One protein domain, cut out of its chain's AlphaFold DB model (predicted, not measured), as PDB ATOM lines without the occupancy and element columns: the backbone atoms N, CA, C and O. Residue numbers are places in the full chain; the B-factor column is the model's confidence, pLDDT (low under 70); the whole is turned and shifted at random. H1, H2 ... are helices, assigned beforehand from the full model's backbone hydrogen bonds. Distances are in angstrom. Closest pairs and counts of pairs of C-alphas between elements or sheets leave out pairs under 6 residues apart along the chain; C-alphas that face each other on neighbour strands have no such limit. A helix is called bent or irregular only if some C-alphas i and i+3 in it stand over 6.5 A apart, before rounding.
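This is residues 31 to 105 of the 109 residues of the protein "Phage tail protein I" of Escherichia coli (UniProt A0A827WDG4). A helical hairpin of H3 and H4 has H2 alongside the first part of H3, and the short H1 lies at the far end of the model from a tail, residues 94 to 105, of which residues 100 to 105 stick out free. H2 and H3 run the same way, and the long link between them folds back from the end of H2 to the start of H3; H4 then returns along H3. The printed part has 75 residues with four named helices, in the order H1, H2, H3, H4, and no named strand; the class is all helix. The whole is loose, with a radius of gyration of the C-alphas of 14.3 A and spans of 52 by 24 by 15 A.

H1 holds residues 31 to 35 and begins at C-alpha 31, at (153.590, 122.117, 128.870); it is neither bent nor irregular, but only just: C-alphas 32 and 35 are 6.2 A apart. H2 holds residues 42 to 51 and is 14.9 A from first to last C-alpha; it is irregular, with C-alphas 43 and 46 7.2 A apart. H3, residues 63 to 78, is the longest helix at 24.0 A and begins at C-alpha 63, at (143.087, 107.017, 136.878). It has a kink of 32 degrees near residue 72 and is only just irregular, with C-alphas 71 and 74 6.8 A apart. H4, residues 83 to 93, is 16.2 A long and ends at C-alpha 93, at (143.460, 103.224, 149.898); it too is only just irregular, with C-alphas 89 and 92 6.9 A apart.

H1 and H2 only just touch, with 3 pairs of C-alphas within 8 A; the closest C-alphas are those of Trp 35 and Leu 48, 6.9 A apart. H2 touches H3, which meets it with residues 63 to 70 alone; the closest C-alphas are those of Ala 49 and Ile 70, 5.5 A apart. Their lines stand at a shallow tilt of 14 degrees, the same way. H3 and H4 form a helical hairpin and touch, with the C-alphas of Ile 76 and Ala 85 closest at 4.7 A. They stand at a shallow tilt of 13 degrees, opposite ways. H1 is apart from H3 and H4, and H2 is apart from H4. O i to N i+4 pairs are within hydrogen-bond range in 0 of 1 in H1, where 1 of 2 O i to N i+3 pairs is in range, 4 of 6 in H2, 9 of 12 in H3 and 5 of 7 in H4.

The C-alphas farthest apart are those of Leu 31 and Leu 105, at 52.5 A. The printed part has no cut. The link H2 to H3, of 11 residues, is long; H1 to H2 is short and H3 to H4 tight. Mean pLDDT of the printed part is 93.6, and no printed residue is under 70.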
ATOM      1  N   LEU A  31     152.790 122.163 127.635       92.94
ATOM      2  CA  LEU A  31     153.590 122.117 128.870       92.94
ATOM      3  C   LEU A  31     152.809 122.582 130.108       92.94
ATOM      4  O   LEU A  31     153.060 122.108 131.215       92.94
ATOM      5  N   ASN A  32     151.840 123.481 129.928       93.06
ATOM      6  CA  ASN A  32     150.955 123.940 130.998       93.06
ATOM      7  C   ASN A  32     150.056 122.817 131.547       93.06
ATOM      8  O   ASN A  32     149.655 122.880 132.708       93.06
ATOM      9  N   THR A  33     149.772 121.779 130.755       95.50
ATOM     10  CA  THR A  33     148.930 120.655 131.188       95.50
ATOM     11  C   THR A  33     149.633 119.758 132.203       95.50
ATOM     12  O   THR A  33     148.964 119.094 132.992       95.50
ATOM     13  N   LEU A  34     150.972 119.768 132.221       96.31
ATOM     14  CA  LEU A  34     151.793 118.843 133.002       96.31
ATOM     15  C   LEU A  34     151.738 119.099 134.512       96.31
ATOM     16  O   LEU A  34     151.955 118.170 135.288       96.31
ATOM     17  N   TRP A  35     151.428 120.333 134.926       96.19
ATOM     18  CA  TRP A  35     151.418 120.746 136.336       96.19
ATOM     19  C   TRP A  35     150.050 120.697 137.021       96.19
ATOM     20  O   TRP A  35     149.924 121.108 138.173       96.19
ATOM     21  N   SER A  36     149.024 120.183 136.344       96.00
ATOM     22  CA  SER A  36     147.691 120.019 136.921       96.00
ATOM     23  C   SER A  36     147.304 118.541 136.981       96.00
ATOM     24  O   SER A  36     147.373 117.855 135.957       96.00
ATOM     25  N   PRO A  37     146.844 118.034 138.142       96.31
ATOM     26  CA  PRO A  37     146.381 116.657 138.270       96.31
ATOM     27  C   PRO A  37     145.193 116.323 137.378       96.31
ATOM     28  O   PRO A  37     144.977 115.145 137.140       96.31
ATOM     29  N   ASP A  38     144.435 117.306 136.887       96.44
ATOM     30  CA  ASP A  38     143.234 117.068 136.079       96.44
ATOM     31  C   ASP A  38     143.540 117.054 134.575       96.44
ATOM     32  O   ASP A  38     142.907 116.322 133.819       96.44
ATOM     33  N   THR A  39     144.550 117.810 134.130       97.06
ATOM     34  CA  THR A  39     144.911 117.916 132.704       97.06
ATOM     35  C   THR A  39     146.152 117.117 132.325       97.06
ATOM     36  O   THR A  39     146.368 116.857 131.144       97.06
ATOM     37  N   CYS A  40     146.984 116.729 133.296       97.81
ATOM     38  CA  CYS A  40     148.233 116.029 133.016       97.81
ATOM     39  C   CYS A  40     147.951 114.662 132.361       97.81
ATOM     40  O   CYS A  40     147.071 113.926 132.838       97.81
ATOM     41  N   PRO A  41     148.672 114.297 131.281       96.75
ATOM     42  CA  PRO A  41     148.546 112.987 130.656       96.75
ATOM     43  C   PRO A  41     148.782 111.851 131.658       96.75
ATOM     44  O   PRO A  41     149.741 111.866 132.425       96.75
ATOM     45  N   VAL A  42     147.939 110.818 131.611       97.38
ATOM     46  CA  VAL A  42     147.907 109.728 132.611       97.38
ATOM     47  C   VAL A  42     149.263 109.051 132.802       97.38
ATOM     48  O   VAL A  42     149.667 108.743 133.922       97.38
ATOM     49  N   HIS A  43     149.986 108.836 131.703       96.50
ATOM     50  CA  HIS A  43     151.298 108.191 131.716       96.50
ATOM     51  C   HIS A  43     152.386 109.044 132.392       96.50
ATOM     52  O   HIS A  43     153.413 108.500 132.793       96.50
ATOM     53  N   LEU A  44     152.155 110.352 132.562       97.50
ATOM     54  CA  LEU A  44     153.058 111.284 133.240       97.50
ATOM     55  C   LEU A  44     152.680 111.546 134.702       97.50
ATOM     56  O   LEU A  44     153.502 112.068 135.456       97.50
ATOM     57  N   LEU A  45     151.488 111.122 135.144       98.00
ATOM     58  CA  LEU A  45     151.048 111.279 136.533       98.00
ATOM     59  C   LEU A  45     152.035 110.745 137.587       98.00
ATOM     60  O   LEU A  45     152.143 111.391 138.625       98.00
ATOM     61  N   PRO A  46     152.802 109.651 137.376       97.88
ATOM     62  CA  PRO A  46     153.800 109.218 138.357       97.88
ATOM     63  C   PRO A  46     154.891 110.264 138.630       97.88
ATOM     64  O   PRO A  46     155.382 110.363 139.752       97.88
ATOM     65  N   TYR A  47     155.264 111.062 137.624       97.81
ATOM     66  CA  TYR A  47     156.259 112.126 137.778       97.81
ATOM     67  C   TYR A  47     155.665 113.338 138.492       97.81
ATOM     68  O   TYR A  47     156.311 113.912 139.366       97.81
ATOM     69  N   LEU A  48     154.417 113.685 138.169       98.00
ATOM     70  CA  LEU A  48     153.676 114.726 138.878       98.00
ATOM     71  C   LEU A  48     153.487 114.361 140.362       98.00
ATOM     72  O   LEU A  48     153.736 115.181 141.241       98.00
ATOM     73  N   ALA A  49     153.124 113.106 140.644       97.75
ATOM     74  CA  ALA A  49     152.997 112.571 141.995       97.75
ATOM     75  C   ALA A  49     154.317 112.640 142.771       97.75
ATOM     76  O   ALA A  49     154.332 113.088 143.917       97.75
ATOM     77  N   TRP A  50     155.428 112.254 142.137       97.44
ATOM     78  CA  TRP A  50     156.762 112.396 142.723       97.44
ATOM     79  C   TRP A  50     157.074 113.852 143.068       97.44
ATOM     80  O   TRP A  50     157.535 114.143 144.168       97.44
ATOM     81  N   ALA A  51     156.767 114.777 142.161       97.62
ATOM     82  CA  ALA A  51     157.067 116.185 142.360       97.62
ATOM     83  C   ALA A  51     156.219 116.838 143.472       97.62
ATOM     84  O   ALA A  51     156.653 117.807 144.091       97.62
ATOM     85  N   PHE A  52     155.032 116.292 143.757       96.69
ATOM     86  CA  PHE A  52     154.181 116.682 144.890       96.69
ATOM     87  C   PHE A  52     154.440 115.850 146.158       96.69
ATOM     88  O   PHE A  52     153.689 115.952 147.131       96.69
ATOM     89  N   SER A  53     155.507 115.044 146.174       96.00
ATOM     90  CA  SER A  53     155.887 114.195 147.307       96.00
ATOM     91  C   SER A  53     154.760 113.256 147.754       96.00
ATOM     92  O   SER A  53     154.499 113.113 148.947       96.00
ATOM     93  N   VAL A  54     154.036 112.647 146.814       95.50
ATOM     94  CA  VAL A  54     153.026 111.628 147.132       95.50
ATOM     95  C   VAL A  54     153.726 110.386 147.697       95.50
ATOM     96  O   VAL A  54     154.516 109.748 147.005       95.50
ATOM     97  N   ASP A  55     153.420 110.033 148.948       89.88
ATOM     98  CA  ASP A  55     154.140 108.987 149.693       89.88
ATOM     99  C   ASP A  55     153.839 107.557 149.194       89.88
ATOM    100  O   ASP A  55     154.716 106.692 149.182       89.88
ATOM    101  N   ARG A  56     152.596 107.281 148.770       90.19
ATOM    102  CA  ARG A  56     152.155 105.960 148.291       90.19
ATOM    103  C   ARG A  56     151.618 106.066 146.873       90.19
ATOM    104  O   ARG A  56     150.719 106.852 146.599       90.19
ATOM    105  N   TRP A  57     152.135 105.221 145.987       93.44
ATOM    106  CA  TRP A  57     151.721 105.175 144.590       93.44
ATOM    107  C   TRP A  57     151.586 103.735 144.110       93.44
ATOM    108  O   TRP A  57     152.499 102.930 144.300       93.44
ATOM    109  N   ASP A  58     150.473 103.418 143.453       92.75
ATOM    110  CA  ASP A  58     150.281 102.148 142.756       92.75
ATOM    111  C   ASP A  58     149.999 102.404 141.270       92.75
ATOM    112  O   ASP A  58     149.115 103.173 140.880       92.75
ATOM    113  N   ARG A  59     150.762 101.728 140.409       94.06
ATOM    114  CA  ARG A  59     150.605 101.826 138.955       94.06
ATOM    115  C   ARG A  59     149.284 101.230 138.476       94.06
ATOM    116  O   ARG A  59     148.801 101.657 137.429       94.06
ATOM    117  N   ASN A  60     148.702 100.308 139.234       94.44
ATOM    118  CA  ASN A  60     147.466  99.616 138.890       94.44
ATOM    119  C   ASN A  60     146.211 100.347 139.384       94.44
ATOM    120  O   ASN A  60     145.104  99.911 139.075       94.44
ATOM    121  N   TRP A  61     146.351 101.456 140.122       93.88
ATOM    122  CA  TRP A  61     145.191 102.243 140.529       93.88
ATOM    123  C   TRP A  61     144.404 102.787 139.331       93.88
ATOM    124  O   TRP A  61     145.015 103.160 138.314       93.88
ATOM    125  N   PRO A  62     143.067 102.906 139.474       94.62
ATOM    126  CA  PRO A  62     142.244 103.684 138.561       94.62
ATOM    127  C   PRO A  62     142.814 105.092 138.378       94.62
ATOM    128  O   PRO A  62     143.398 105.668 139.298       94.62
ATOM    129  N   GLU A  63     142.630 105.659 137.186       96.12
ATOM    130  CA  GLU A  63     143.087 107.017 136.878       96.12
ATOM    131  C   GLU A  63     142.553 108.042 137.885       96.12
ATOM    132  O   GLU A  63     143.318 108.867 138.375       96.12
ATOM    133  N   GLU A  64     141.278 107.935 138.260       94.50
ATOM    134  CA  GLU A  64     140.665 108.845 139.225       94.50
ATOM    135  C   GLU A  64     141.387 108.818 140.578       94.50
ATOM    136  O   GLU A  64     141.748 109.864 141.109       94.50
ATOM    137  N   THR A  65     141.702 107.628 141.099       93.50
ATOM    138  CA  THR A  65     142.456 107.479 142.352       93.50
ATOM    139  C   THR A  65     143.846 108.102 142.240       93.50
ATOM    140  O   THR A  65     144.273 108.811 143.147       93.50
ATOM    141  N   LYS A  66     144.539 107.903 141.109       95.56
ATOM    142  CA  LYS A  66     145.849 108.523 140.846       95.56
ATOM    143  C   LYS A  66     145.775 110.049 140.852       95.56
ATOM    144  O   LYS A  66     146.653 110.689 141.419       95.56
ATOM    145  N   ARG A  67     144.748 110.640 140.240       96.69
ATOM    146  CA  ARG A  67     144.555 112.098 140.237       96.69
ATOM    147  C   ARG A  67     144.180 112.605 141.631       96.69
ATOM    148  O   ARG A  67     144.753 113.591 142.090       96.69
ATOM    149  N   GLN A  68     143.302 111.893 142.336       94.25
ATOM    150  CA  GLN A  68     142.849 112.239 143.683       94.25
ATOM    151  C   GLN A  68     144.004 112.305 144.689       94.25
ATOM    152  O   GLN A  68     144.153 113.322 145.360       94.25
ATOM    153  N   VAL A  69     144.881 111.295 144.741       94.31
ATOM    154  CA  VAL A  69     146.021 111.312 145.682       94.31
ATOM    155  C   VAL A  69     146.996 112.463 145.413       94.31
ATOM    156  O   VAL A  69     147.584 112.996 146.351       94.31
ATOM    157  N   ILE A  70     147.149 112.888 144.153       96.50
ATOM    158  CA  ILE A  70     147.974 114.052 143.799       96.50
ATOM    159  C   ILE A  70     147.280 115.347 144.245       96.50
ATOM    160  O   ILE A  70     147.939 116.221 144.806       96.50
ATOM    161  N   ARG A  71     145.959 115.475 144.039       95.31
ATOM    162  CA  ARG A  71     145.174 116.635 144.507       95.31
ATOM    163  C   ARG A  71     145.241 116.785 146.031       95.31
ATOM    164  O   ARG A  71     145.443 117.890 146.532       95.31
ATOM    165  N   ASP A  72     145.131 115.678 146.759       93.88
ATOM    166  CA  ASP A  72     145.114 115.681 148.225       93.88
ATOM    167  C   ASP A  72     146.491 115.917 148.856       93.88
ATOM    168  O   ASP A  72     146.568 116.370 150.003       93.88
ATOM    169  N   ALA A  73     147.577 115.671 148.112       95.06
ATOM    170  CA  ALA A  73     148.951 115.772 148.602       95.06
ATOM    171  C   ALA A  73     149.236 117.113 149.294       95.06
ATOM    172  O   ALA A  73     149.812 117.144 150.382       95.06
ATOM    173  N   TRP A  74     148.778 118.228 148.713       93.94
ATOM    174  CA  TRP A  74     149.001 119.551 149.296       93.94
ATOM    175  C   TRP A  74     148.349 119.701 150.675       93.94
ATOM    176  O   TRP A  74     148.998 120.163 151.615       93.94
ATOM    177  N   LEU A  75     147.086 119.284 150.827       94.38
ATOM    178  CA  LEU A  75     146.378 119.363 152.109       94.38
ATOM    179  C   LEU A  75     147.000 118.428 153.149       94.38
ATOM    180  O   LEU A  75     147.146 118.823 154.307       94.38
ATOM    181  N   ILE A  76     147.383 117.214 152.748       95.19
ATOM    182  CA  ILE A  76     148.028 116.239 153.635       95.19
ATOM    183  C   ILE A  76     149.349 116.800 154.163       95.19
ATOM    184  O   ILE A  76     149.558 116.827 155.377       95.19
ATOM    185  N   HIS A  77     150.215 117.308 153.281       95.75
ATOM    186  CA  HIS A  77     151.510 117.866 153.683       95.75
ATOM    187  C   HIS A  77     151.361 119.143 154.505       95.75
ATOM    188  O   HIS A  77     152.074 119.315 155.492       95.75
ATOM    189  N   ARG A  78     150.398 120.011 154.171       96.38
ATOM    190  CA  ARG A  78     150.115 121.237 154.936       96.38
ATOM    191  C   ARG A  78     149.668 120.953 156.372       96.38
ATOM    192  O   ARG A  78     149.952 121.750 157.260       96.38
ATOM    193  N   HIS A  79     148.965 119.845 156.597       96.31
ATOM    194  CA  HIS A  79     148.415 119.463 157.901       96.31
ATOM    195  C   HIS A  79     149.113 118.241 158.512       96.31
ATOM    196  O   HIS A  79     148.528 117.549 159.353       96.31
ATOM    197  N   LYS A  80     150.348 117.953 158.087       93.88
ATOM    198  CA  LYS A  80     151.110 116.780 158.529       93.88
ATOM    199  C   LYS A  80     151.215 116.746 160.060       93.88
ATOM    200  O   LYS A  80     151.416 117.774 160.699       93.88
ATOM    201  N   GLY A  81     151.030 115.559 160.639       92.88
ATOM    202  CA  GLY A  81     150.981 115.352 162.093       92.88
ATOM    203  C   GLY A  81     149.593 115.505 162.729       92.88
ATOM    204  O   GLY A  81     149.445 115.251 163.917       92.88
ATOM    205  N   THR A  82     148.560 115.874 161.965       95.31
ATOM    206  CA  THR A  82     147.175 115.915 162.467       95.31
ATOM    207  C   THR A  82     146.400 114.638 162.138       95.31
ATOM    208  O   THR A  82     146.644 113.991 161.117       95.31
ATOM    209  N   ILE A  83     145.371 114.329 162.937       93.31
ATOM    210  CA  ILE A  83     144.421 113.235 162.657       93.31
ATOM    211  C   ILE A  83     143.746 113.414 161.286       93.31
ATOM    212  O   ILE A  83     143.528 112.438 160.571       93.31
ATOM    213  N   SER A  84     143.448 114.655 160.881       92.25
ATOM    214  CA  SER A  84     142.876 114.946 159.556       92.25
ATOM    215  C   SER A  84     143.819 114.533 158.423       92.25
ATOM    216  O   SER A  84     143.366 113.949 157.441       92.25
ATOM    217  N   ALA A  85     145.122 114.806 158.547       93.75
ATOM    218  CA  ALA A  85     146.097 114.369 157.550       93.75
ATOM    219  C   ALA A  85     146.232 112.842 157.518       93.75
ATOM    220  O   ALA A  85     146.273 112.273 156.431       93.75
ATOM    221  N   LEU A  86     146.222 112.178 158.684       91.62
ATOM    222  CA  LEU A  86     146.241 110.714 158.758       91.62
ATOM    223  C   LEU A  86     145.034 110.092 158.044       91.62
ATOM    224  O   LEU A  86     145.219 109.205 157.218       91.62
ATOM    225  N   ARG A  87     143.815 110.585 158.301       90.94
ATOM    226  CA  ARG A  87     142.591 110.087 157.646       90.94
ATOM    227  C   ARG A  87     142.643 110.253 156.126       90.94
ATOM    228  O   ARG A  87     142.456 109.283 155.399       90.94
ATOM    229  N   ARG A  88     143.003 111.446 155.641       89.75
ATOM    230  CA  ARG A  88     143.111 111.726 154.196       89.75
ATOM    231  C   ARG A  88     144.191 110.900 153.496       89.75
ATOM    232  O   ARG A  88     144.046 110.602 152.321       89.75
ATOM    233  N   ALA A  89     145.262 110.528 154.197       88.56
ATOM    234  CA  ALA A  89     146.329 109.716 153.619       88.56
ATOM    235  C   ALA A  89     145.921 108.249 153.383       88.56
ATOM    236  O   ALA A  89     146.489 107.593 152.512       88.56
ATOM    237  N   VAL A  90     144.953 107.726 154.147       87.44
ATOM    238  CA  VAL A  90     144.578 106.299 154.125       87.44
ATOM    239  C   VAL A  90     143.216 106.027 153.484       87.44
ATOM    240  O   VAL A  90     143.024 104.949 152.925       87.44
ATOM    241  N   GLU A  91     142.294 106.994 153.501       82.88
ATOM    242  CA  GLU A  91     140.966 106.875 152.879       82.88
ATOM    243  C   GLU A  91     141.019 106.492 151.384       82.88
ATOM    244  O   GLU A  91     140.304 105.561 151.000       82.88
ATOM    245  N   PRO A  92     141.890 107.082 150.530       79.62
ATOM    246  CA  PRO A  92     141.994 106.695 149.118       79.62
ATOM    247  C   PRO A  92     142.423 105.239 148.899       79.62
ATOM    248  O   PRO A  92     142.220 104.684 147.821       79.62
ATOM    249  N   LEU A  93     143.027 104.619 149.915       79.50
ATOM    250  CA  LEU A  93     143.460 103.224 149.898       79.50
ATOM    251  C   LEU A  93     142.347 102.260 150.349       79.50
ATOM    252  O   LEU A  93     142.579 101.055 150.411       79.50
ATOM    253  N   GLY A  94     141.156 102.775 150.679       82.38
ATOM    254  CA  GLY A  94     140.034 101.993 151.195       82.38
ATOM    255  C   GLY A  94     140.154 101.636 152.678       82.38
ATOM    256  O   GLY A  94     139.413 100.776 153.152       82.38
ATOM    257  N   TYR A  95     141.070 102.271 153.416       85.12
ATOM    258  CA  TYR A  95     141.224 102.054 154.852       85.12
ATOM    259  C   TYR A  95     140.480 103.118 155.658       85.12
ATOM    260  O   TYR A  95     140.500 104.305 155.335       85.12
ATOM    261  N   LEU A  96     139.888 102.683 156.767       86.19
ATOM    262  CA  LEU A  96     139.428 103.548 157.844       86.19
ATOM    263  C   LEU A  96     140.347 103.334 159.042       86.19
ATOM    264  O   LEU A  96     140.705 102.199 159.356       86.19
ATOM    265  N   ILE A  97     140.725 104.423 159.703       90.31
ATOM    266  CA  ILE A  97     141.566 104.376 160.898       90.31
ATOM    267  C   ILE A  97     140.802 104.896 162.109       90.31
ATOM    268  O   ILE A  97     140.093 105.903 162.042       90.31
ATOM    269  N   GLU A  98     140.999 104.220 163.232       92.06
ATOM    270  CA  GLU A  98     140.667 104.723 164.557       92.06
ATOM    271  C   GLU A  98     141.974 105.192 165.203       92.06
ATOM    272  O   GLU A  98     142.944 104.438 165.260       92.06
ATOM    273  N   VAL A  99     142.018 106.446 165.652       91.75
ATOM    274  CA  VAL A  99     143.166 106.975 166.399       91.75
ATOM    275  C   VAL A  99     142.825 106.875 167.876       91.75
ATOM    276  O   VAL A  99     141.839 107.478 168.305       91.75
ATOM    277  N   LYS A 100     143.624 106.103 168.617       93.44
ATOM    278  CA  LYS A 100     143.534 105.987 170.072       93.44
ATOM    279  C   LYS A 100     144.721 106.676 170.718       93.44
ATOM    280  O   LYS A 100     145.863 106.399 170.367       93.44
ATOM    281  N   GLU A 101     144.428 107.573 171.641       92.25
ATOM    282  CA  GLU A 101     145.421 108.299 172.425       92.25
ATOM    283  C   GLU A 101     145.784 107.495 173.682       92.25
ATOM    284  O   GLU A 101     144.956 106.741 174.195       92.25
ATOM    285  N   TRP A 102     146.998 107.671 174.209       93.81
ATOM    286  CA  TRP A 102     147.535 106.873 175.326       93.81
ATOM    287  C   TRP A 102     146.618 106.860 176.566       93.81
ATOM    288  O   TRP A 102     146.376 105.811 177.166       93.81
ATOM    289  N   TRP A 103     145.990 107.994 176.897       93.75
ATOM    290  CA  TRP A 103     145.053 108.098 178.028       93.75
ATOM    291  C   TRP A 103     143.735 107.342 177.812       93.75
ATOM    292  O   TRP A 103     143.010 107.085 178.769       93.75
ATOM    293  N   GLN A 104     143.393 106.980 176.573       95.38
ATOM    294  CA  GLN A 104     142.224 106.147 176.267       95.38
ATOM    295  C   GLN A 104     142.509 104.658 176.495       95.38
ATOM    296  O   GLN A 104     141.576 103.858 176.548       95.38
ATOM    297  N   LEU A 105     143.788 104.293 176.633       94.62
ATOM    298  CA  LEU A 105     144.260 102.927 176.846       94.62
ATOM    299  C   LEU A 105     144.727 102.671 178.292       94.62
ATOM    300  O   LEU A 105     145.094 101.545 178.606       94.62
TER     301      LEU A 105